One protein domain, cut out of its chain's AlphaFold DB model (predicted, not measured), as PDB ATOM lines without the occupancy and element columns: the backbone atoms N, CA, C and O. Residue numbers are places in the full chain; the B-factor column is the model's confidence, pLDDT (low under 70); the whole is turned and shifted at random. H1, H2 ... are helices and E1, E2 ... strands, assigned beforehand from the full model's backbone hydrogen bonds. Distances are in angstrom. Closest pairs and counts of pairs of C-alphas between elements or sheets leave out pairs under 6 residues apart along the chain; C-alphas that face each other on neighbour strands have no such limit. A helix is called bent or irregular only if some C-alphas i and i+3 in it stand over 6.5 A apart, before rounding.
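This is residues 6 to 12, 29 to 185 and 201 to 206 of the 206 residues of an uncharacterized protein of Candidatus Lokiarchaeota archaeon (UniProt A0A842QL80). Picture a rod of stacked helices: from H2 to H7 the chain folds back and forth in hairpins, with H2, H4 and H6 in one row and H3, H5 and H7 in a second row beside it. H1 packs on H2 at one end; H8 packs on H7 towards the other, where the small sheet of E1 and E2 and the loosely placed H9 lie. The 170 printed residues hold nine named helices and two named strands, in the order H1 to H8, E1, H9, E2; the sheet, E1 - E2, is antiparallel and the class is mostly helix. The whole is compact, with a radius of gyration of the C-alphas of 17.6 A, and spans 61 by 29 by 29 A.

Start at residues 6 to 7, which pair in parallel with residues 163 to 164 of E1, residues 162 to 166. Past the first cut, H1, residues 29 to 36, touches H2, residues 42 to 54, at a steep tilt of 48 degrees, C-alphas 35 and 45 being closest at 4.9 A. H2 begins an up-and-down bundle, each helix running against the one before, with H3, residues 59 to 68, H4, 73 to 86, H5, 89 to 99, H6, 104 to 114, and H7, 120 to 131. H4 is the hub, touching H2, H3, H5 and H6; its closest C-alphas to H3 are 79 and 64, 5.2 A apart, in a hairpin at a shallow tilt of 24 degrees. With residues 80 to 84 alone H4 touches H6, the same way at 17 degrees, C-alphas 84 and 113 being closest at 6.3 A. H7 touches H8, residues 146 to 159, the same way at a steep tilt of 41 degrees, C-alphas 120 and 147 being closest at 5.3 A. H9, residues 173 to 182, touches no helix. In E1 and E2, residues 203 to 205, N 165 and O 204 are within hydrogen-bond range at 3.3 A. Every O i to N i+4 pair is within range in H1, H3, H4, H5, H8 and H9; the counts are 7 of 9 in H2, 6 of 7 in H6 and 6 of 8 in H7.

Find C-alpha 29 at (-127.497, 60.393, 60.012), where H1 begins. H4 runs 19.8 A from C-alpha 73 at (-101.054, 66.281, 59.968), and H8 runs 20.2 A. H2 is 17.8 A and H7 17.4 A long; E2 ends at C-alpha 205, (-81.301, 41.858, 75.071). H2 is only just irregular, with C-alphas 44 and 47 6.8 A apart; H7 is irregular, with C-alphas 121 and 124 7.8 A apart.

The C-alphas of Glu 39 and Lys 185 are the farthest apart, 62.0 A. Residues 13 to 28 and 186 to 200 are not printed, with gaps of 33.2 A and 20.8 A between C-alphas. H7 to H8 is a long link. The pLDDT is under 70 in residues 6 to 12, 134 to 138, 160 to 185 and 201 to 206.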
ATOM      1  N   LEU A   6     -83.054  49.957  68.809       38.88
ATOM      2  CA  LEU A   6     -84.516  50.064  68.834       38.88
ATOM      3  C   LEU A   6     -85.037  49.865  70.254       38.88
ATOM      4  O   LEU A   6     -84.938  48.770  70.800       38.88
ATOM      5  N   PHE A   7     -85.593  50.915  70.856       37.12
ATOM      6  CA  PHE A   7     -86.158  50.893  72.203       37.12
ATOM      7  C   PHE A   7     -87.659  50.583  72.162       37.12
ATOM      8  O   PHE A   7     -88.465  51.400  71.761       37.12
ATOM      9  N   LEU A   8     -88.106  49.422  72.607       40.97
ATOM     10  CA  LEU A   8     -89.549  49.165  72.676       40.97
ATOM     11  C   LEU A   8     -90.184  50.061  73.760       40.97
ATOM     12  O   LEU A   8     -89.819  49.972  74.934       40.97
ATOM     13  N   VAL A   9     -91.082  50.971  73.367       35.97
ATOM     14  CA  VAL A   9     -91.787  51.886  74.283       35.97
ATOM     15  C   VAL A   9     -93.277  51.685  74.101       35.97
ATOM     16  O   VAL A   9     -93.831  52.092  73.093       35.97
ATOM     17  N   ASP A  10     -93.891  51.062  75.093       41.59
ATOM     18  CA  ASP A  10     -95.320  50.782  75.163       41.59
ATOM     19  C   ASP A  10     -96.092  52.029  75.636       41.59
ATOM     20  O   ASP A  10     -95.641  52.746  76.534       41.59
ATOM     21  N   SER A  11     -97.253  52.316  75.040       37.72
ATOM     22  CA  SER A  11     -98.240  53.322  75.463       37.72
ATOM     23  C   SER A  11     -99.537  52.622  75.881       37.72
ATOM     24  O   SER A  11    -100.200  51.963  75.085       37.72
ATOM     25  N   GLY A  12     -99.861  52.737  77.170       35.28
ATOM     26  CA  GLY A  12    -100.796  51.857  77.855       35.28
ATOM     27  C   GLY A  12    -102.238  52.170  77.495       35.28
ATOM     28  O   GLY A  12    -102.645  53.327  77.440       35.28
ATOM     29  N   GLU A  29    -127.331  59.305  60.981       93.56
ATOM     30  CA  GLU A  29    -127.497  60.393  60.012       93.56
ATOM     31  C   GLU A  29    -126.952  61.728  60.531       93.56
ATOM     32  O   GLU A  29    -126.216  62.415  59.819       93.56
ATOM     33  N   GLU A  30    -127.232  62.079  61.787       94.81
ATOM     34  CA  GLU A  30    -126.696  63.285  62.428       94.81
ATOM     35  C   GLU A  30    -125.173  63.241  62.543       94.81
ATOM     36  O   GLU A  30    -124.497  64.238  62.272       94.81
ATOM     37  N   LEU A  31    -124.613  62.077  62.885       95.75
ATOM     38  CA  LEU A  31    -123.165  61.880  62.930       95.75
ATOM     39  C   LEU A  31    -122.534  62.042  61.540       95.75
ATOM     40  O   LEU A  31    -121.494  62.695  61.404       95.75
ATOM     41  N   VAL A  32    -123.162  61.503  60.489       96.44
ATOM     42  CA  VAL A  32    -122.701  61.671  59.099       96.44
ATOM     43  C   VAL A  32    -122.787  63.139  58.672       96.44
ATOM     44  O   VAL A  32    -121.832  63.674  58.107       96.44
ATOM     45  N   LYS A  33    -123.884  63.830  58.994       96.81
ATOM     46  CA  LYS A  33    -124.045  65.263  58.712       96.81
ATOM     47  C   LYS A  33    -122.964  66.091  59.410       96.81
ATOM     48  O   LYS A  33    -122.291  66.895  58.766       96.81
ATOM     49  N   LYS A  34    -122.745  65.860  60.707       96.56
ATOM     50  CA  LYS A  34    -121.735  66.569  61.505       96.56
ATOM     51  C   LYS A  34    -120.317  66.301  61.003       96.56
ATOM     52  O   LYS A  34    -119.541  67.237  60.841       96.56
ATOM     53  N   SER A  35    -119.982  65.045  60.717       96.62
ATOM     54  CA  SER A  35    -118.648  64.657  60.238       96.62
ATOM     55  C   SER A  35    -118.320  65.204  58.846       96.62
ATOM     56  O   SER A  35    -117.146  65.457  58.565       96.62
ATOM     57  N   ARG A  36    -119.324  65.443  57.992       96.81
ATOM     58  CA  ARG A  36    -119.160  66.039  56.655       96.81
ATOM     59  C   ARG A  36    -119.185  67.568  56.638       96.81
ATOM     60  O   ARG A  36    -118.740  68.143  55.650       96.81
ATOM     61  N   ASN A  37    -119.652  68.225  57.701       96.25
ATOM     62  CA  ASN A  37    -119.744  69.683  57.733       96.25
ATOM     63  C   ASN A  37    -118.344  70.329  57.703       96.25
ATOM     64  O   ASN A  37    -117.599  70.265  58.679       96.25
ATOM     65  N   THR A  38    -117.984  70.954  56.581       94.19
ATOM     66  CA  THR A  38    -116.681  71.606  56.378       94.19
ATOM     67  C   THR A  38    -116.549  72.964  57.059       94.19
ATOM     68  O   THR A  38    -115.427  73.444  57.188       94.19
ATOM     69  N   GLU A  39    -117.655  73.565  57.498       96.12
ATOM     70  CA  GLU A  39    -117.668  74.819  58.262       96.12
ATOM     71  C   GLU A  39    -117.214  74.594  59.712       96.12
ATOM     72  O   GLU A  39    -116.705  75.504  60.363       96.12
ATOM     73  N   LEU A  40    -117.350  73.361  60.214       94.88
ATOM     74  CA  LEU A  40    -116.858  72.976  61.532       94.88
ATOM     75  C   LEU A  40    -115.357  72.672  61.499       94.88
ATOM     76  O   LEU A  40    -114.838  72.031  60.575       94.88
ATOM     77  N   SER A  41    -114.664  73.052  62.573       95.56
ATOM     78  CA  SER A  41    -113.272  72.659  62.784       95.56
ATOM     79  C   SER A  41    -113.138  71.134  62.871       95.56
ATOM     80  O   SER A  41    -114.057  70.429  63.301       95.56
ATOM     81  N   LEU A  42    -111.974  70.606  62.477       96.19
ATOM     82  CA  LEU A  42    -111.720  69.162  62.522       96.19
ATOM     83  C   LEU A  42    -111.894  68.602  63.939       96.19
ATOM     84  O   LEU A  42    -112.491  67.542  64.092       96.19
ATOM     85  N   PHE A  43    -111.472  69.354  64.956       96.19
ATOM     86  CA  PHE A  43    -111.648  69.002  66.364       96.19
ATOM     87  C   PHE A  43    -113.116  68.724  66.729       96.19
ATOM     88  O   PHE A  43    -113.415  67.744  67.404       96.19
ATOM     89  N   MET A  44    -114.059  69.529  66.225       96.06
ATOM     90  CA  MET A  44    -115.493  69.331  66.487       96.06
ATOM     91  C   MET A  44    -116.095  68.166  65.690       96.06
ATOM     92  O   MET A  44    -117.134  67.621  66.072       96.06
ATOM     93  N   ARG A  45    -115.459  67.787  64.576       97.19
ATOM     94  CA  ARG A  45    -115.891  66.699  63.686       97.19
ATOM     95  C   ARG A  45    -115.324  65.346  64.105       97.19
ATOM     96  O   ARG A  45    -116.006  64.340  63.929       97.19
ATOM     97  N   GLU A  46    -114.106  65.318  64.647       96.81
ATOM     98  CA  GLU A  46    -113.368  64.097  64.988       96.81
ATOM     99  C   GLU A  46    -114.192  63.129  65.850       96.81
ATOM    100  O   GLU A  46    -114.284  61.971  65.445       96.81
ATOM    101  N   PRO A  47    -114.869  63.543  66.943       96.56
ATOM    102  CA  PRO A  47    -115.652  62.611  67.753       96.56
ATOM    103  C   PRO A  47    -116.745  61.893  66.955       96.56
ATOM    104  O   PRO A  47    -116.928  60.691  67.108       96.56
ATOM    105  N   ALA A  48    -117.422  62.598  66.041       96.75
ATOM    106  CA  ALA A  48    -118.443  61.990  65.190       96.75
ATOM    107  C   ALA A  48    -117.833  61.005  64.180       96.75
ATOM    108  O   ALA A  48    -118.421  59.964  63.903       96.75
ATOM    109  N   ILE A  49    -116.644  61.311  63.651       97.81
ATOM    110  CA  ILE A  49    -115.910  60.414  62.748       97.81
ATOM    111  C   ILE A  49    -115.479  59.142  63.486       97.81
ATOM    112  O   ILE A  49    -115.659  58.046  62.957       97.81
ATOM    113  N   GLN A  50    -114.930  59.272  64.697       97.19
ATOM    114  CA  GLN A  50    -114.499  58.124  65.501       97.19
ATOM    115  C   GLN A  50    -115.691  57.260  65.923       97.19
ATOM    116  O   GLN A  50    -115.614  56.039  65.822       97.19
ATOM    117  N   GLU A  51    -116.810  57.873  66.311       95.88
ATOM    118  CA  GLU A  51    -118.037  57.148  66.653       95.88
ATOM    119  C   GLU A  51    -118.598  56.384  65.442       95.88
ATOM    120  O   GLU A  51    -118.934  55.205  65.543       95.88
ATOM    121  N   LEU A  52    -118.630  57.004  64.257       96.75
ATOM    122  CA  LEU A  52    -119.013  56.308  63.024       96.75
ATOM    123  C   LEU A  52    -118.072  55.140  62.702       96.75
ATOM    124  O   LEU A  52    -118.537  54.091  62.253       96.75
ATOM    125  N   ALA A  53    -116.767  55.303  62.934       96.81
ATOM    126  CA  ALA A  53    -115.782  54.245  62.730       96.81
ATOM    127  C   ALA A  53    -115.991  53.083  63.707       96.81
ATOM    128  O   ALA A  53    -115.958  51.926  63.291       96.81
ATOM    129  N   TYR A  54    -116.282  53.386  64.973       94.88
ATOM    130  CA  TYR A  54    -116.620  52.396  65.994       94.88
ATOM    131  C   TYR A  54    -117.886  51.608  65.629       94.88
ATOM    132  O   TYR A  54    -117.897  50.379  65.696       94.88
ATOM    133  N   ARG A  55    -118.915  52.296  65.112       94.94
ATOM    134  CA  ARG A  55    -120.139  51.687  64.550       94.94
ATOM    135  C   ARG A  55    -119.921  50.968  63.213       94.94
ATOM    136  O   ARG A  55    -120.878  50.474  62.623       94.94
ATOM    137  N   ARG A  56    -118.682  50.929  62.714       94.31
ATOM    138  CA  ARG A  56    -118.283  50.347  61.426       94.31
ATOM    139  C   ARG A  56    -119.066  50.889  60.228       94.31
ATOM    140  O   ARG A  56    -119.343  50.165  59.273       94.31
ATOM    141  N   ASN A  57    -119.431  52.167  60.270       95.50
ATOM    142  CA  ASN A  57    -120.194  52.783  59.197       95.50
ATOM    143  C   ASN A  57    -119.318  52.964  57.935       95.50
ATOM    144  O   ASN A  57    -118.248  53.574  58.021       95.50
ATOM    145  N   PRO A  58    -119.756  52.501  56.747       93.38
ATOM    146  CA  PRO A  58    -118.959  52.585  55.522       93.38
ATOM    147  C   PRO A  58    -118.697  54.023  55.047       93.38
ATOM    148  O   PRO A  58    -117.675  54.270  54.409       93.38
ATOM    149  N   ALA A  59    -119.543  54.996  55.414       95.50
ATOM    150  CA  ALA A  59    -119.364  56.404  55.051       95.50
ATOM    151  C   ALA A  59    -118.059  57.009  55.601       95.50
ATOM    152  O   ALA A  59    -117.590  58.030  55.094       95.50
ATOM    153  N   VAL A  60    -117.456  56.381  56.618       96.94
ATOM    154  CA  VAL A  60    -116.148  56.769  57.164       96.94
ATOM    155  C   VAL A  60    -115.064  56.710  56.094       96.94
ATOM    156  O   VAL A  60    -114.207  57.586  56.078       96.94
ATOM    157  N   ILE A  61    -115.112  55.746  55.167       95.56
ATOM    158  CA  ILE A  61    -114.129  55.646  54.079       95.56
ATOM    159  C   ILE A  61    -114.177  56.899  53.198       95.56
ATOM    160  O   ILE A  61    -113.139  57.511  52.947       95.56
ATOM    161  N   ASP A  62    -115.370  57.337  52.796       95.81
ATOM    162  CA  ASP A  62    -115.544  58.542  51.974       95.81
ATOM    163  C   ASP A  62    -115.082  59.803  52.709       95.81
ATOM    164  O   ASP A  62    -114.394  60.659  52.142       95.81
ATOM    165  N   ILE A  63    -115.417  59.905  54.000       96.50
ATOM    166  CA  ILE A  63    -114.972  61.011  54.852       96.50
ATOM    167  C   ILE A  63    -113.442  61.014  54.933       96.50
ATOM    168  O   ILE A  63    -112.820  62.054  54.705       96.50
ATOM    169  N   CYS A  64    -112.821  59.860  55.173       96.31
ATOM    170  CA  CYS A  64    -111.372  59.719  55.230       96.31
ATOM    171  C   CYS A  64    -110.696  60.093  53.902       96.31
ATOM    172  O   CYS A  64    -109.707  60.828  53.901       96.31
ATOM    173  N   ASN A  65    -111.271  59.675  52.771       94.56
ATOM    174  CA  ASN A  65    -110.800  60.027  51.430       94.56
ATOM    175  C   ASN A  65    -110.869  61.536  51.154       94.56
ATOM    176  O   ASN A  65    -110.032  62.070  50.424       94.56
ATOM    177  N   SER A  66    -111.840  62.245  51.736       95.38
ATOM    178  CA  SER A  66    -111.900  63.708  51.650       95.38
ATOM    179  C   SER A  66    -110.828  64.383  52.518       95.38
ATOM    180  O   SER A  66    -110.172  65.325  52.073       95.38
ATOM    181  N   LEU A  67    -110.597  63.870  53.732       95.25
ATOM    182  CA  LEU A  67    -109.656  64.438  54.698       95.25
ATOM    183  C   LEU A  67    -108.200  64.246  54.277       95.25
ATOM    184  O   LEU A  67    -107.404  65.177  54.385       95.25
ATOM    185  N   ILE A  68    -107.849  63.081  53.731       92.88
ATOM    186  CA  ILE A  68    -106.466  62.788  53.337       92.88
ATOM    187  C   ILE A  68    -105.942  63.730  52.240       92.88
ATOM    188  O   ILE A  68    -104.742  64.003  52.168       92.88
ATOM    189  N   ARG A  69    -106.837  64.301  51.423       92.00
ATOM    190  CA  ARG A  69    -106.490  65.272  50.371       92.00
ATOM    191  C   ARG A  69    -105.984  66.607  50.922       92.00
ATOM    192  O   ARG A  69    -105.298  67.322  50.197       92.00
ATOM    193  N   ARG A  70    -106.280  66.940  52.184       89.69
ATOM    194  CA  ARG A  70    -105.921  68.228  52.805       89.69
ATOM    195  C   ARG A  70    -104.438  68.334  53.193       89.69
ATOM    196  O   ARG A  70    -103.954  69.432  53.432       89.69
ATOM    197  N   ARG A  71    -103.696  67.215  53.170       87.12
ATOM    198  CA  ARG A  71    -102.238  67.096  53.413       87.12
ATOM    199  C   ARG A  71    -101.728  67.583  54.784       87.12
ATOM    200  O   ARG A  71    -100.533  67.429  55.062       87.12
ATOM    201  N   ASP A  72    -102.588  68.083  55.666       93.62
ATOM    202  CA  ASP A  72    -102.243  68.445  57.039       93.62
ATOM    203  C   ASP A  72    -102.106  67.215  57.954       93.62
ATOM    204  O   ASP A  72    -102.612  66.126  57.668       93.62
ATOM    205  N   PHE A  73    -101.344  67.375  59.041       94.00
ATOM    206  CA  PHE A  73    -101.054  66.281  59.968       94.00
ATOM    207  C   PHE A  73    -102.284  65.860  60.779       94.00
ATOM    208  O   PHE A  73    -102.483  64.662  60.967       94.00
ATOM    209  N   ASP A  74    -103.121  66.810  61.200       95.19
ATOM    210  CA  ASP A  74    -104.287  66.528  62.040       95.19
ATOM    211  C   ASP A  74    -105.331  65.715  61.269       95.19
ATOM    212  O   ASP A  74    -105.758  64.656  61.728       95.19
ATOM    213  N   SER A  75    -105.666  66.130  60.043       96.12
ATOM    214  CA  SER A  75    -106.556  65.375  59.153       96.12
ATOM    215  C   SER A  75    -105.992  63.989  58.862       96.12
ATOM    216  O   SER A  75    -106.725  63.004  58.929       96.12
ATOM    217  N   TRP A  76    -104.685  63.883  58.595       96.19
ATOM    218  CA  TRP A  76    -104.025  62.592  58.398       96.19
ATOM    219  C   TRP A  76    -104.141  61.688  59.634       96.19
ATOM    220  O   TRP A  76    -104.469  60.510  59.504       96.19
ATOM    221  N   PHE A  77    -103.920  62.221  60.835       96.38
ATOM    222  CA  PHE A  77    -103.968  61.443  62.070       96.38
ATOM    223  C   PHE A  77    -105.391  60.979  62.410       96.38
ATOM    224  O   PHE A  77    -105.584  59.815  62.771       96.38
ATOM    225  N   VAL A  78    -106.397  61.841  62.214       96.75
ATOM    226  CA  VAL A  78    -107.819  61.480  62.357       96.75
ATOM    227  C   VAL A  78    -108.189  60.344  61.406       96.75
ATOM    228  O   VAL A  78    -108.833  59.385  61.837       96.75
ATOM    229  N   VAL A  79    -107.735  60.408  60.147       97.12
ATOM    230  CA  VAL A  79    -107.933  59.341  59.152       97.12
ATOM    231  C   VAL A  79    -107.323  58.030  59.631       97.12
ATOM    232  O   VAL A  79    -108.015  57.015  59.654       97.12
ATOM    233  N   VAL A  80    -106.058  58.042  60.062       96.75
ATOM    234  CA  VAL A  80    -105.379  56.828  60.545       96.75
ATOM    235  C   VAL A  80    -106.133  56.208  61.720       96.75
ATOM    236  O   VAL A  80    -106.390  55.005  61.710       96.75
ATOM    237  N   ARG A  81    -106.546  57.015  62.707       96.62
ATOM    238  CA  ARG A  81    -107.321  56.530  63.859       96.62
ATOM    239  C   ARG A  81    -108.668  55.949  63.446       96.62
ATOM    240  O   ARG A  81    -109.006  54.861  63.906       96.62
ATOM    241  N   ALA A  82    -109.405  56.647  62.585       97.19
ATOM    242  CA  ALA A  82    -110.731  56.225  62.150       97.19
ATOM    243  C   ALA A  82    -110.665  54.921  61.343       97.19
ATOM    244  O   ALA A  82    -111.390  53.977  61.640       97.19
ATOM    245  N   LEU A  83    -109.746  54.822  60.378       96.75
ATOM    246  CA  LEU A  83    -109.532  53.591  59.612       96.75
ATOM    247  C   LEU A  83    -109.085  52.436  60.513       96.75
ATOM    248  O   LEU A  83    -109.544  51.307  60.340       96.75
ATOM    249  N   ALA A  84    -108.242  52.718  61.511       94.88
ATOM    250  CA  ALA A  84    -107.816  51.700  62.455       94.88
ATOM    251  C   ALA A  84    -108.981  51.169  63.308       94.88
ATOM    252  O   ALA A  84    -109.079  49.964  63.523       94.88
ATOM    253  N   HIS A  85    -109.896  52.039  63.749       94.25
ATOM    254  CA  HIS A  85    -111.099  51.626  64.485       94.25
ATOM    255  C   HIS A  85    -112.095  50.880  63.598       94.25
ATOM    256  O   HIS A  85    -112.693  49.905  64.045       94.25
ATOM    257  N   LEU A  86    -112.227  51.290  62.332       94.44
ATOM    258  CA  LEU A  86    -113.116  50.647  61.370       94.44
ATOM    259  C   LEU A  86    -112.748  49.167  61.164       94.44
ATOM    260  O   LEU A  86    -113.641  48.332  61.040       94.44
ATOM    261  N   SER A  87    -111.447  48.835  61.179       91.19
ATOM    262  CA  SER A  87    -110.927  47.452  61.166       91.19
ATOM    263  C   SER A  87    -111.478  46.567  60.029       91.19
ATOM    264  O   SER A  87    -111.515  45.343  60.145       91.19
ATOM    265  N   THR A  88    -111.916  47.164  58.918       93.69
ATOM    266  CA  THR A  88    -112.358  46.433  57.722       93.69
ATOM    267  C   THR A  88    -111.176  46.154  56.789       93.69
ATOM    268  O   THR A  88    -110.184  46.890  56.827       93.69
ATOM    269  N   PRO A  89    -111.264  45.144  55.901       93.19
ATOM    270  CA  PRO A  89    -110.224  44.884  54.903       93.19
ATOM    271  C   PRO A  89    -109.893  46.125  54.065       93.19
ATOM    272  O   PRO A  89    -108.734  46.508  53.973       93.19
ATOM    273  N   SER A  90    -110.913  46.847  53.586       93.12
ATOM    274  CA  SER A  90    -110.721  48.084  52.817       93.12
ATOM    275  C   SER A  90    -110.012  49.185  53.612       93.12
ATOM    276  O   SER A  90    -109.206  49.927  53.054       93.12
ATOM    277  N   ALA A  91    -110.280  49.300  54.919       94.44
ATOM    278  CA  ALA A  91    -109.589  50.261  55.774       94.44
ATOM    279  C   ALA A  91    -108.114  49.885  55.977       94.44
ATOM    280  O   ALA A  91    -107.245  50.754  55.946       94.44
ATOM    281  N   LYS A  92    -107.827  48.589  56.140       94.38
ATOM    282  CA  LYS A  92    -106.463  48.062  56.236       94.38
ATOM    283  C   LYS A  92    -105.676  48.311  54.946       94.38
ATOM    284  O   LYS A  92    -104.559  48.817  55.017       94.38
ATOM    285  N   ASP A  93    -106.271  48.035  53.788       93.56
ATOM    286  CA  ASP A  93    -105.641  48.269  52.484       93.56
ATOM    287  C   ASP A  93    -105.348  49.759  52.269       93.56
ATOM    288  O   ASP A  93    -104.256  50.128  51.834       93.56
ATOM    289  N   ALA A  94    -106.280  50.635  52.663       93.56
ATOM    290  CA  ALA A  94    -106.066  52.078  52.644       93.56
ATOM    291  C   ALA A  94    -104.896  52.497  53.554       93.56
ATOM    292  O   ALA A  94    -104.034  53.264  53.128       93.56
ATOM    293  N   LEU A  95    -104.812  51.963  54.779       95.06
ATOM    294  CA  LEU A  95    -103.693  52.226  55.689       95.06
ATOM    295  C   LEU A  95    -102.353  51.736  55.112       95.06
ATOM    296  O   LEU A  95    -101.356  52.449  55.211       95.06
ATOM    297  N   LEU A  96    -102.314  50.560  54.479       94.06
ATOM    298  CA  LEU A  96    -101.108  50.046  53.817       94.06
ATOM    299  C   LEU A  96    -100.677  50.954  52.658       94.06
ATOM    300  O   LEU A  96     -99.509  51.337  52.584       94.06
ATOM    301  N   ALA A  97    -101.619  51.371  51.806       92.94
ATOM    302  CA  ALA A  97    -101.356  52.292  50.700       92.94
ATOM    303  C   ALA A  97    -100.843  53.658  51.189       92.94
ATOM    304  O   ALA A  97     -99.921  54.230  50.600       92.94
ATOM    305  N   MET A  98    -101.380  54.164  52.305       93.56
ATOM    306  CA  MET A  98    -100.883  55.383  52.948       93.56
ATOM    307  C   MET A  98     -99.417  55.251  53.364       93.56
ATOM    308  O   MET A  98     -98.662  56.215  53.227       93.56
ATOM    309  N   GLY A  99     -98.996  54.072  53.828       91.19
ATOM    310  CA  GLY A  99     -97.627  53.817  54.272       91.19
ATOM    311  C   GLY A  99     -96.580  54.085  53.199       91.19
ATOM    312  O   GLY A  99     -95.561  54.705  53.494       91.19
ATOM    313  N   SER A 100     -96.879  53.747  51.946       87.25
ATOM    314  CA  SER A 100     -95.988  53.970  50.799       87.25
ATOM    315  C   SER A 100     -95.749  55.448  50.469       87.25
ATOM    316  O   SER A 100     -94.792  55.777  49.776       87.25
ATOM    317  N   THR A 101     -96.610  56.349  50.951       88.56
ATOM    318  CA  THR A 101     -96.533  57.799  50.675       88.56
ATOM    319  C   THR A 101     -96.091  58.621  51.889       88.56
ATOM    320  O   THR A 101     -95.876  59.829  51.787       88.56
ATOM    321  N   CYS A 102     -95.959  57.987  53.056       88.25
ATOM    322  CA  CYS A 102     -95.635  58.662  54.304       88.25
ATOM    323  C   CYS A 102     -94.123  58.818  54.498       88.25
ATOM    324  O   CYS A 102     -93.351  57.882  54.311       88.25
ATOM    325  N   GLY A 103     -93.697  59.987  54.987       89.25
ATOM    326  CA  GLY A 103     -92.334  60.162  55.492       89.25
ATOM    327  C   GLY A 103     -92.076  59.355  56.782       89.25
ATOM    328  O   GLY A 103     -93.032  58.960  57.461       89.25
ATOM    329  N   PRO A 104     -90.805  59.176  57.195       87.06
ATOM    330  CA  PRO A 104     -90.420  58.266  58.284       87.06
ATOM    331  C   PRO A 104     -91.145  58.507  59.619       87.06
ATOM    332  O   PRO A 104     -91.516  57.558  60.310       87.06
ATOM    333  N   SER A 105     -91.393  59.771  59.981       87.19
ATOM    334  CA  SER A 105     -92.073  60.128  61.235       87.19
ATOM    335  C   SER A 105     -93.539  59.686  61.258       87.19
ATOM    336  O   SER A 105     -94.006  59.145  62.258       87.19
ATOM    337  N   ARG A 106     -94.263  59.882  60.147       91.69
ATOM    338  CA  ARG A 106     -95.668  59.463  60.003       91.69
ATOM    339  C   ARG A 106     -95.774  57.949  59.854       91.69
ATOM    340  O   ARG A 106     -96.648  57.332  60.456       91.69
ATOM    341  N   LEU A 107     -94.835  57.352  59.121       91.88
ATOM    342  CA  LEU A 107     -94.756  55.911  58.919       91.88
ATOM    343  C   LEU A 107     -94.647  55.152  60.246       91.88
ATOM    344  O   LEU A 107     -95.327  54.152  60.436       91.88
ATOM    345  N   ARG A 108     -93.878  55.669  61.208       89.44
ATOM    346  CA  ARG A 108     -93.767  55.072  62.545       89.44
ATOM    347  C   ARG A 108     -95.102  55.015  63.295       89.44
ATOM    348  O   ARG A 108     -95.405  54.000  63.918       89.44
ATOM    349  N   ILE A 109     -95.890  56.088  63.243       91.31
ATOM    350  CA  ILE A 109     -97.223  56.134  63.864       91.31
ATOM    351  C   ILE A 109     -98.143  55.130  63.165       91.31
ATOM    352  O   ILE A 109     -98.801  54.328  63.822       91.31
ATOM    353  N   LEU A 110     -98.144  55.142  61.832       93.94
ATOM    354  CA  LEU A 110     -98.966  54.260  61.012       93.94
ATOM    355  C   LEU A 110     -98.662  52.777  61.261       93.94
ATOM    356  O   LEU A 110     -99.586  51.990  61.445       93.94
ATOM    357  N   VAL A 111     -97.381  52.404  61.320       92.62
ATOM    358  CA  VAL A 111     -96.932  51.033  61.604       92.62
ATOM    359  C   VAL A 111     -97.431  50.555  62.967       92.62
ATOM    360  O   VAL A 111     -97.793  49.388  63.089       92.62
ATOM    361  N   ASN A 112     -97.545  51.436  63.965       91.19
ATOM    362  CA  ASN A 112     -98.116  51.060  65.260       91.19
ATOM    363  C   ASN A 112     -99.608  50.690  65.161       91.19
ATOM    364  O   ASN A 112    -100.043  49.714  65.766       91.19
ATOM    365  N   PHE A 113    -100.395  51.429  64.373       93.25
ATOM    366  CA  PHE A 113    -101.803  51.086  64.135       93.25
ATOM    367  C   PHE A 113    -101.944  49.821  63.282       93.25
ATOM    368  O   PHE A 113    -102.691  48.916  63.648       93.25
ATOM    369  N   LEU A 114    -101.188  49.727  62.184       94.25
ATOM    370  CA  LEU A 114    -101.185  48.561  61.297       94.25
ATOM    371  C   LEU A 114    -100.750  47.287  62.019       94.25
ATOM    372  O   LEU A 114    -101.336  46.234  61.788       94.25
ATOM    373  N   GLY A 115     -99.794  47.378  62.943       92.00
ATOM    374  CA  GLY A 115     -99.337  46.235  63.723       92.00
ATOM    375  C   GLY A 115    -100.463  45.524  64.475       92.00
ATOM    376  O   GLY A 115    -100.364  44.326  64.713       92.00
ATOM    377  N   ARG A 116    -101.564  46.217  64.791       92.00
ATOM    378  CA  ARG A 116    -102.751  45.657  65.465       92.00
ATOM    379  C   ARG A 116    -103.771  45.023  64.513       92.00
ATOM    380  O   ARG A 116    -104.682  44.347  64.977       92.00
ATOM    381  N   LEU A 117    -103.631  45.245  63.207       92.44
ATOM    382  CA  LEU A 117    -104.610  44.863  62.181       92.44
ATOM    383  C   LEU A 117    -104.065  43.873  61.150       92.44
ATOM    384  O   LEU A 117    -104.836  43.144  60.531       92.44
ATOM    385  N   VAL A 118    -102.750  43.872  60.935       92.19
ATOM    386  CA  VAL A 118    -102.092  43.079  59.894       92.19
ATOM    387  C   VAL A 118    -102.245  41.582  60.161       92.19
ATOM    388  O   VAL A 118    -101.997  41.102  61.273       92.19
ATOM    389  N   GLY A 119    -102.639  40.853  59.117       91.62
ATOM    390  CA  GLY A 119    -102.682  39.394  59.080       91.62
ATOM    391  C   GLY A 119    -101.472  38.800  58.357       91.62
ATOM    392  O   GLY A 119    -100.580  39.511  57.899       91.62
ATOM    393  N   GLU A 120    -101.442  37.473  58.227       90.69
ATOM    394  CA  GLU A 120    -100.346  36.769  57.541       90.69
ATOM    395  C   GLU A 120    -100.234  37.162  56.058       90.69
ATOM    396  O   GLU A 120     -99.124  37.289  55.540       90.69
ATOM    397  N   SER A 121    -101.369  37.454  55.413       92.88
ATOM    398  CA  SER A 121    -101.444  37.902  54.016       92.88
ATOM    399  C   SER A 121    -100.727  39.224  53.745       92.88
ATOM    400  O   SER A 121    -100.334  39.472  52.611       92.88
ATOM    401  N   ASP A 122    -100.549  40.074  54.761       93.38
ATOM    402  CA  ASP A 122     -99.997  41.425  54.586       93.38
ATOM    403  C   ASP A 122     -98.547  41.531  55.085       93.38
ATOM    404  O   ASP A 122     -97.971  42.621  55.121       93.38
ATOM    405  N   SER A 123     -97.953  40.399  55.471       90.31
ATOM    406  CA  SER A 123     -96.621  40.310  56.078       90.31
ATOM    407  C   SER A 123     -95.528  40.955  55.225       90.31
ATOM    408  O   SER A 123     -94.736  41.736  55.751       90.31
ATOM    409  N   GLU A 124     -95.512  40.705  53.914       91.81
ATOM    410  CA  GLU A 124     -94.498  41.255  53.004       91.81
ATOM    411  C   GLU A 124     -94.585  42.786  52.901       91.81
ATOM    412  O   GLU A 124     -93.577  43.492  53.005       91.81
ATOM    413  N   LEU A 125     -95.799  43.320  52.728       92.69
ATOM    414  CA  LEU A 125     -96.026  44.765  52.657       92.69
ATOM    415  C   LEU A 125     -95.663  45.428  53.985       92.69
ATOM    416  O   LEU A 125     -94.978  46.451  54.005       92.69
ATOM    417  N   PHE A 126     -96.060  44.819  55.099       93.44
ATOM    418  CA  PHE A 126     -95.741  45.326  56.424       93.44
ATOM    419  C   PHE A 126     -94.229  45.306  56.706       93.44
ATOM    420  O   PHE A 126     -93.702  46.287  57.230       93.44
ATOM    421  N   CYS A 127     -93.499  44.270  56.271       90.75
ATOM    422  CA  CYS A 127     -92.032  44.225  56.327       90.75
ATOM    423  C   CYS A 127     -91.395  45.423  55.604       90.75
ATOM    424  O   CYS A 127     -90.530  46.092  56.174       90.75
ATOM    425  N   LYS A 128     -91.853  45.741  54.385       91.38
ATOM    426  CA  LYS A 128     -91.365  46.904  53.614       91.38
ATOM    427  C   LYS A 128     -91.620  48.223  54.350       91.38
ATOM    428  O   LYS A 128     -90.745  49.084  54.396       91.38
ATOM    429  N   LEU A 129     -92.786  48.371  54.986       91.88
ATOM    430  CA  LEU A 129     -93.106  49.561  55.783       91.88
ATOM    431  C   LEU A 129     -92.199  49.701  57.012       91.88
ATOM    432  O   LEU A 129     -91.725  50.798  57.299       91.88
ATOM    433  N   ILE A 130     -91.912  48.608  57.721       89.31
ATOM    434  CA  ILE A 130     -90.982  48.631  58.862       89.31
ATOM    435  C   ILE A 130     -89.575  49.033  58.400       89.31
ATOM    436  O   ILE A 130     -88.929  49.848  59.058       89.31
ATOM    437  N   GLN A 131     -89.109  48.507  57.262       88.00
ATOM    438  CA  GLN A 131     -87.803  48.852  56.683       88.00
ATOM    439  C   GLN A 131     -87.686  50.343  56.334       88.00
ATOM    440  O   GLN A 131     -86.614  50.925  56.486       88.00
ATOM    441  N   GLY A 132     -88.787  50.985  55.933       86.62
ATOM    442  CA  GLY A 132     -88.829  52.423  55.650       86.62
ATOM    443  C   GLY A 132     -88.607  53.328  56.873       86.62
ATOM    444  O   GLY A 132     -88.413  54.538  56.727       86.62
ATOM    445  N   ILE A 133     -88.610  52.785  58.095       84.94
ATOM    446  CA  ILE A 133     -88.380  53.558  59.321       84.94
ATOM    447  C   ILE A 133     -86.866  53.774  59.512       84.94
ATOM    448  O   ILE A 133     -86.175  52.981  60.141       84.94
ATOM    449  N   ALA A 134     -86.362  54.906  59.006       59.12
ATOM    450  CA  ALA A 134     -84.931  55.250  58.941       59.12
ATOM    451  C   ALA A 134     -84.154  55.211  60.279       59.12
ATOM    452  O   ALA A 134     -82.946  54.985  60.298       59.12
ATOM    453  N   LYS A 135     -84.828  55.456  61.408       65.44
ATOM    454  CA  LYS A 135     -84.276  55.301  62.763       65.44
ATOM    455  C   LYS A 135     -85.349  54.684  63.633       65.44
ATOM    456  O   LYS A 135     -86.177  55.417  64.192       65.44
ATOM    457  N   PRO A 136     -85.386  53.357  63.754       60.00
ATOM    458  CA  PRO A 136     -86.430  52.715  64.507       60.00
ATOM    459  C   PRO A 136     -86.013  52.764  65.974       60.00
ATOM    460  O   PRO A 136     -85.836  51.744  66.599       60.00
ATOM    461  N   ASN A 137     -85.776  53.949  66.538       58.41
ATOM    462  CA  ASN A 137     -85.235  54.054  67.887       58.41
ATOM    463  C   ASN A 137     -86.301  53.748  68.933       58.41
ATOM    464  O   ASN A 137     -85.950  53.553  70.080       58.41
ATOM    465  N   SER A 138     -87.585  53.663  68.577       68.75
ATOM    466  CA  SER A 138     -88.556  53.044  69.470       68.75
ATOM    467  C   SER A 138     -89.879  52.663  68.819       68.75
ATOM    468  O   SER A 138     -90.730  53.515  68.602       68.75
ATOM    469  N   ILE A 139     -90.103  51.394  68.494       74.88
ATOM    470  CA  ILE A 139     -91.428  50.969  68.020       74.88
ATOM    471  C   ILE A 139     -92.190  50.381  69.201       74.88
ATOM    472  O   ILE A 139     -91.693  49.480  69.873       74.88
ATOM    473  N   ASP A 140     -93.368  50.935  69.470       77.38
ATOM    474  CA  ASP A 140     -94.340  50.307  70.352       77.38
ATOM    475  C   ASP A 140     -94.947  49.108  69.621       77.38
ATOM    476  O   ASP A 140     -95.468  49.274  68.520       77.38
ATOM    477  N   VAL A 141     -94.862  47.917  70.213       83.50
ATOM    478  CA  VAL A 141     -95.459  46.690  69.659       83.50
ATOM    479  C   VAL A 141     -96.633  46.183  70.497       83.50
ATOM    480  O   VAL A 141     -97.111  45.061  70.312       83.50
ATOM    481  N   SER A 142     -97.108  46.980  71.452       78.88
ATOM    482  CA  SER A 142     -98.216  46.594  72.315       78.88
ATOM    483  C   SER A 142     -99.526  46.499  71.538       78.88
ATOM    484  O   SER A 142     -99.934  47.398  70.794       78.88
ATOM    485  N   GLY A 143    -100.193  45.358  71.721       80.00
ATOM    486  CA  GLY A 143    -101.412  45.000  70.998       80.00
ATOM    487  C   GLY A 143    -101.176  44.542  69.559       80.00
ATOM    488  O   GLY A 143    -102.151  44.352  68.837       80.00
ATOM    489  N   TRP A 144     -99.922  44.372  69.125       90.31
ATOM    490  CA  TRP A 144     -99.652  43.875  67.781       90.31
ATOM    491  C   TRP A 144    -100.096  42.425  67.612       90.31
ATOM    492  O   TRP A 144    -100.035  41.609  68.539       90.31
ATOM    493  N   THR A 145    -100.507  42.098  66.392       90.88
ATOM    494  CA  THR A 145    -100.812  40.734  65.989       90.88
ATOM    495  C   THR A 145     -99.538  39.897  65.942       90.88
ATOM    496  O   THR A 145     -98.411  40.391  65.822       90.88
ATOM    497  N   LYS A 146     -99.716  38.575  65.997       89.44
ATOM    498  CA  LYS A 146     -98.617  37.623  65.827       89.44
ATOM    499  C   LYS A 146     -97.914  37.802  64.474       89.44
ATOM    500  O   LYS A 146     -96.687  37.759  64.431       89.44
ATOM    501  N   ALA A 147     -98.674  38.040  63.404       91.38
ATOM    502  CA  ALA A 147     -98.132  38.267  62.064       91.38
ATOM    503  C   ALA A 147     -97.234  39.513  62.024       91.38
ATOM    504  O   ALA A 147     -96.076  39.419  61.620       91.38
ATOM    505  N   ALA A 148     -97.713  40.643  62.554       91.00
ATOM    506  CA  ALA A 148     -96.939  41.878  62.632       91.00
ATOM    507  C   ALA A 148     -95.631  41.705  63.426       91.00
ATOM    508  O   ALA A 148     -94.577  42.210  63.033       91.00
ATOM    509  N   PHE A 149     -95.678  40.950  64.527       89.00
ATOM    510  CA  PHE A 149     -94.485  40.644  65.313       89.00
ATOM    511  C   PHE A 149     -93.480  39.775  64.543       89.00
ATOM    512  O   PHE A 149     -92.277  40.036  64.592       89.00
ATOM    513  N   HIS A 150     -93.949  38.766  63.804       89.12
ATOM    514  CA  HIS A 150     -93.082  37.945  62.955       89.12
ATOM    515  C   HIS A 150     -92.410  38.766  61.851       89.12
ATOM    516  O   HIS A 150     -91.196  38.650  61.689       89.12
ATOM    517  N   SER A 151     -93.151  39.649  61.179       91.00
ATOM    518  CA  SER A 151     -92.598  40.579  60.188       91.00
ATOM    519  C   SER A 151     -91.505  41.475  60.775       91.00
ATOM    520  O   SER A 151     -90.449  41.659  60.175       91.00
ATOM    521  N   LEU A 152     -91.701  41.992  61.994       88.44
ATOM    522  CA  LEU A 152     -90.675  42.785  62.677       88.44
ATOM    523  C   LEU A 152     -89.394  41.978  62.940       88.44
ATOM    524  O   LEU A 152     -88.291  42.480  62.716       88.44
ATOM    525  N   LEU A 153     -89.529  40.730  63.401       85.00
ATOM    526  CA  LEU A 153     -88.389  39.837  63.633       85.00
ATOM    527  C   LEU A 153     -87.647  39.496  62.341       85.00
ATOM    528  O   LEU A 153     -86.422  39.395  62.346       85.00
ATOM    529  N   GLU A 154     -88.378  39.299  61.250       86.69
ATOM    530  CA  GLU A 154     -87.803  39.033  59.938       86.69
ATOM    531  C   GLU A 154     -86.967  40.219  59.453       86.69
ATOM    532  O   GLU A 154     -85.782  40.056  59.160       86.69
ATOM    533  N   VAL A 155     -87.531  41.430  59.481       85.19
ATOM    534  CA  VAL A 155     -86.801  42.655  59.118       85.19
ATOM    535  C   VAL A 155     -85.539  42.815  59.968       85.19
ATOM    536  O   VAL A 155     -84.475  43.147  59.441       85.19
ATOM    537  N   HIS A 156     -85.636  42.528  61.264       79.38
ATOM    538  CA  HIS A 156     -84.514  42.562  62.193       79.38
ATOM    539  C   HIS A 156     -83.408  41.554  61.846       79.38
ATOM    540  O   HIS A 156     -82.245  41.949  61.779       79.38
ATOM    541  N   ARG A 157     -83.752  40.286  61.572       79.81
ATOM    542  CA  ARG A 157     -82.782  39.255  61.154       79.81
ATOM    543  C   ARG A 157     -82.024  39.668  59.899       79.81
ATOM    544  O   ARG A 157     -80.816  39.472  59.833       79.81
ATOM    545  N   THR A 158     -82.723  40.262  58.937       80.12
ATOM    546  CA  THR A 158     -82.134  40.661  57.655       80.12
ATOM    547  C   THR A 158     -81.228  41.891  57.779       80.12
ATOM    548  O   THR A 158     -80.234  41.983  57.068       80.12
ATOM    549  N   HIS A 159     -81.529  42.825  58.688       74.31
ATOM    550  CA  HIS A 159     -80.834  44.122  58.768       74.31
ATOM    551  C   HIS A 159     -79.905  44.272  59.983       74.31
ATOM    552  O   HIS A 159     -79.287  45.324  60.150       74.31
ATOM    553  N   GLY A 160     -79.812  43.260  60.853       64.06
ATOM    554  CA  GLY A 160     -78.907  43.262  62.008       64.06
ATOM    555  C   GLY A 160     -79.154  44.408  62.997       64.06
ATOM    556  O   GLY A 160     -78.235  44.846  63.690       64.06
ATOM    557  N   THR A 161     -80.381  44.936  63.050       65.19
ATOM    558  CA  THR A 161     -80.768  45.935  64.061       65.19
ATOM    559  C   THR A 161     -80.703  45.299  65.451       65.19
ATOM    560  O   THR A 161     -80.581  44.091  65.546       65.19
ATOM    561  N   ARG A 162     -80.748  46.051  66.556       62.44
ATOM    562  CA  ARG A 162     -80.816  45.459  67.909       62.44
ATOM    563  C   ARG A 162     -82.172  45.747  68.535       62.44
ATOM    564  O   ARG A 162     -82.515  46.917  68.712       62.44
ATOM    565  N   LEU A 163     -82.912  44.696  68.893       64.25
ATOM    566  CA  LEU A 163     -84.176  44.817  69.617       64.25
ATOM    567  C   LEU A 163     -83.876  44.962  71.113       64.25
ATOM    568  O   LEU A 163     -83.280  44.082  71.732       64.25
ATOM    569  N   VAL A 164     -84.262  46.092  71.705       62.47
ATOM    570  CA  VAL A 164     -84.111  46.337  73.144       62.47
ATOM    571  C   VAL A 164     -85.486  46.344  73.795       62.47
ATOM    572  O   VAL A 164     -86.264  47.285  73.624       62.47
ATOM    573  N   TRP A 165     -85.774  45.295  74.566       61.16
ATOM    574  CA  TRP A 165     -87.042  45.164  75.273       61.16
ATOM    575  C   TRP A 165     -87.024  45.920  76.603       61.16
ATOM    576  O   TRP A 165     -86.127  45.729  77.433       61.16
ATOM    577  N   ASN A 166     -88.046  46.745  76.836       59.38
ATOM    578  CA  ASN A 166     -88.266  47.404  78.117       59.38
ATOM    579  C   ASN A 166     -89.273  46.594  78.952       59.38
ATOM    580  O   ASN A 166     -90.471  46.605  78.685       59.38
ATOM    581  N   SER A 167     -88.784  45.886  79.974       50.22
ATOM    582  CA  SER A 167     -89.557  44.963  80.829       50.22
ATOM    583  C   SER A 167     -90.539  45.630  81.800       50.22
ATOM    584  O   SER A 167     -91.178  44.945  82.594       50.22
ATOM    585  N   SER A 168     -90.701  46.951  81.737       49.75
ATOM    586  CA  SER A 168     -91.519  47.715  82.688       49.75
ATOM    587  C   SER A 168     -93.038  47.499  82.537       49.75
ATOM    588  O   SER A 168     -93.803  48.151  83.242       49.75
ATOM    589  N   ARG A 169     -93.509  46.644  81.609       53.50
ATOM    590  CA  ARG A 169     -94.941  46.455  81.304       53.50
ATOM    591  C   ARG A 169     -95.326  45.004  81.012       53.50
ATOM    592  O   ARG A 169     -94.499  44.207  80.572       53.50
ATOM    593  N   LYS A 170     -96.599  44.672  81.285       52.66
ATOM    594  CA  LYS A 170     -97.176  43.330  81.091       52.66
ATOM    595  C   LYS A 170     -97.061  42.927  79.620       52.66
ATOM    596  O   LYS A 170     -97.676  43.534  78.751       52.66
ATOM    597  N   MET A 171     -96.266  41.896  79.357       53.62
ATOM    598  CA  MET A 171     -96.071  41.361  78.012       53.62
ATOM    599  C   MET A 171     -97.353  40.699  77.505       53.62
ATOM    600  O   MET A 171     -98.037  40.000  78.254       53.62
ATOM    601  N   SER A 172     -97.624  40.835  76.203       58.09
ATOM    602  CA  SER A 172     -98.533  39.909  75.520       58.09
ATOM    603  C   SER A 172     -98.060  38.466  75.781       58.09
ATOM    604  O   SER A 172     -96.851  38.213  75.682       58.09
ATOM    605  N   PRO A 173     -98.960  37.508  76.086       60.88
ATOM    606  CA  PRO A 173     -98.591  36.118  76.374       60.88
ATOM    607  C   PRO A 173     -97.719  35.497  75.279       60.88
ATOM    608  O   PRO A 173     -96.773  34.758  75.561       60.88
ATOM    609  N   PHE A 174     -97.983  35.859  74.020       61.91
ATOM    610  CA  PHE A 174     -97.210  35.394  72.876       61.91
ATOM    611  C   PHE A 174     -95.776  35.933  72.898       61.91
ATOM    612  O   PHE A 174     -94.820  35.161  72.798       61.91
ATOM    613  N   VAL A 175     -95.616  37.242  73.104       60.12
ATOM    614  CA  VAL A 175     -94.298  37.886  73.150       60.12
ATOM    615  C   VAL A 175     -93.503  37.378  74.354       60.12
ATOM    616  O   VAL A 175     -92.326  37.057  74.219       60.12
ATOM    617  N   SER A 176     -94.161  37.186  75.501       59.75
ATOM    618  CA  SER A 176     -93.560  36.563  76.687       59.75
ATOM    619  C   SER A 176     -93.023  35.165  76.382       59.75
ATOM    620  O   SER A 176     -91.874  34.859  76.700       59.75
ATOM    621  N   SER A 177     -93.816  34.325  75.707       59.56
ATOM    622  CA  SER A 177     -93.390  32.973  75.331       59.56
ATOM    623  C   SER A 177     -92.167  32.984  74.407       59.56
ATOM    624  O   SER A 177     -91.283  32.138  74.540       59.56
ATOM    625  N   PHE A 178     -92.066  33.974  73.515       58.66
ATOM    626  CA  PHE A 178     -90.941  34.099  72.595       58.66
ATOM    627  C   PHE A 178     -89.662  34.537  73.313       58.66
ATOM    628  O   PHE A 178     -88.642  33.863  73.186       58.66
ATOM    629  N   VAL A 179     -89.730  35.585  74.141       57.88
ATOM    630  CA  VAL A 179     -88.580  36.062  74.932       57.88
ATOM    631  C   VAL A 179     -88.049  34.968  75.862       57.88
ATOM    632  O   VAL A 179     -86.839  34.788  75.981       57.88
ATOM    633  N   THR A 180     -88.930  34.169  76.472       54.72
ATOM    634  CA  THR A 180     -88.498  33.034  77.311       54.72
ATOM    635  C   THR A 180     -87.848  31.893  76.521       54.72
ATOM    636  O   THR A 180     -86.998  31.186  77.066       54.72
ATOM    637  N   LYS A 181     -88.204  31.713  75.240       51.78
ATOM    638  CA  LYS A 181     -87.611  30.693  74.361       51.78
ATOM    639  C   LYS A 181     -86.258  31.125  73.800       51.78
ATOM    640  O   LYS A 181     -85.363  30.293  73.716       51.78
ATOM    641  N   THR A 182     -86.086  32.401  73.457       47.59
ATOM    642  CA  THR A 182     -84.826  32.925  72.903       47.59
ATOM    643  C   THR A 182     -83.821  33.354  73.975       47.59
ATOM    644  O   THR A 182     -82.623  33.344  73.716       47.59
ATOM    645  N   GLY A 183     -84.271  33.644  75.201       42.69
ATOM    646  CA  GLY A 183     -83.406  33.941  76.352       42.69
ATOM    647  C   GLY A 183     -82.688  32.724  76.958       42.69
ATOM    648  O   GLY A 183     -81.826  32.884  77.821       42.69
ATOM    649  N   LYS A 184     -82.995  31.495  76.516       41.81
ATOM    650  CA  LYS A 184     -82.268  30.282  76.926       41.81
ATOM    651  C   LYS A 184     -81.103  29.996  75.971       41.81
ATOM    652  O   LYS A 184     -81.264  29.259  75.007       41.81
ATOM    653  N   LYS A 185     -79.933  30.530  76.349       40.22
ATOM    654  CA  LYS A 185     -78.536  30.159  76.008       40.22
ATOM    655  C   LYS A 185     -77.729  31.298  75.373       40.22
ATOM    656  O   LYS A 185     -77.557  31.370  74.162       40.22
ATOM    657  N   ARG A 201     -83.045  48.380  85.780       35.56
ATOM    658  CA  ARG A 201     -84.232  48.081  84.973       35.56
ATOM    659  C   ARG A 201     -83.823  46.985  83.993       35.56
ATOM    660  O   ARG A 201     -83.051  47.258  83.077       35.56
ATOM    661  N   LYS A 202     -84.311  45.757  84.214       34.84
ATOM    662  CA  LYS A 202     -84.003  44.552  83.428       34.84
ATOM    663  C   LYS A 202     -84.244  44.805  81.936       34.84
ATOM    664  O   LYS A 202     -85.351  44.613  81.435       34.84
ATOM    665  N   LYS A 203     -83.227  45.261  81.211       35.81
ATOM    666  CA  LYS A 203     -83.249  45.331  79.750       35.81
ATOM    667  C   LYS A 203     -82.962  43.925  79.256       35.81
ATOM    668  O   LYS A 203     -81.876  43.401  79.486       35.81
ATOM    669  N   VAL A 204     -83.948  43.296  78.628       39.09
ATOM    670  CA  VAL A 204     -83.730  41.996  77.992       39.09
ATOM    671  C   VAL A 204     -83.181  42.269  76.600       39.09
ATOM    672  O   VAL A 204     -83.823  42.940  75.789       39.09
ATOM    673  N   PHE A 205     -81.959  41.801  76.367       39.12
ATOM    674  CA  PHE A 205     -81.301  41.858  75.071       39.12
ATOM    675  C   PHE A 205     -81.578  40.550  74.335       39.12
ATOM    676  O   PHE A 205     -81.345  39.479  74.897       39.12
ATOM    677  N   ILE A 206     -82.087  40.649  73.108       43.44
ATOM    678  CA  ILE A 206     -82.290  39.522  72.190       43.44
ATOM    679  C   ILE A 206     -81.460  39.795  70.943       43.44
ATOM    680  O   ILE A 206     -81.457  40.971  70.504       43.44
TER     681      ILE A 206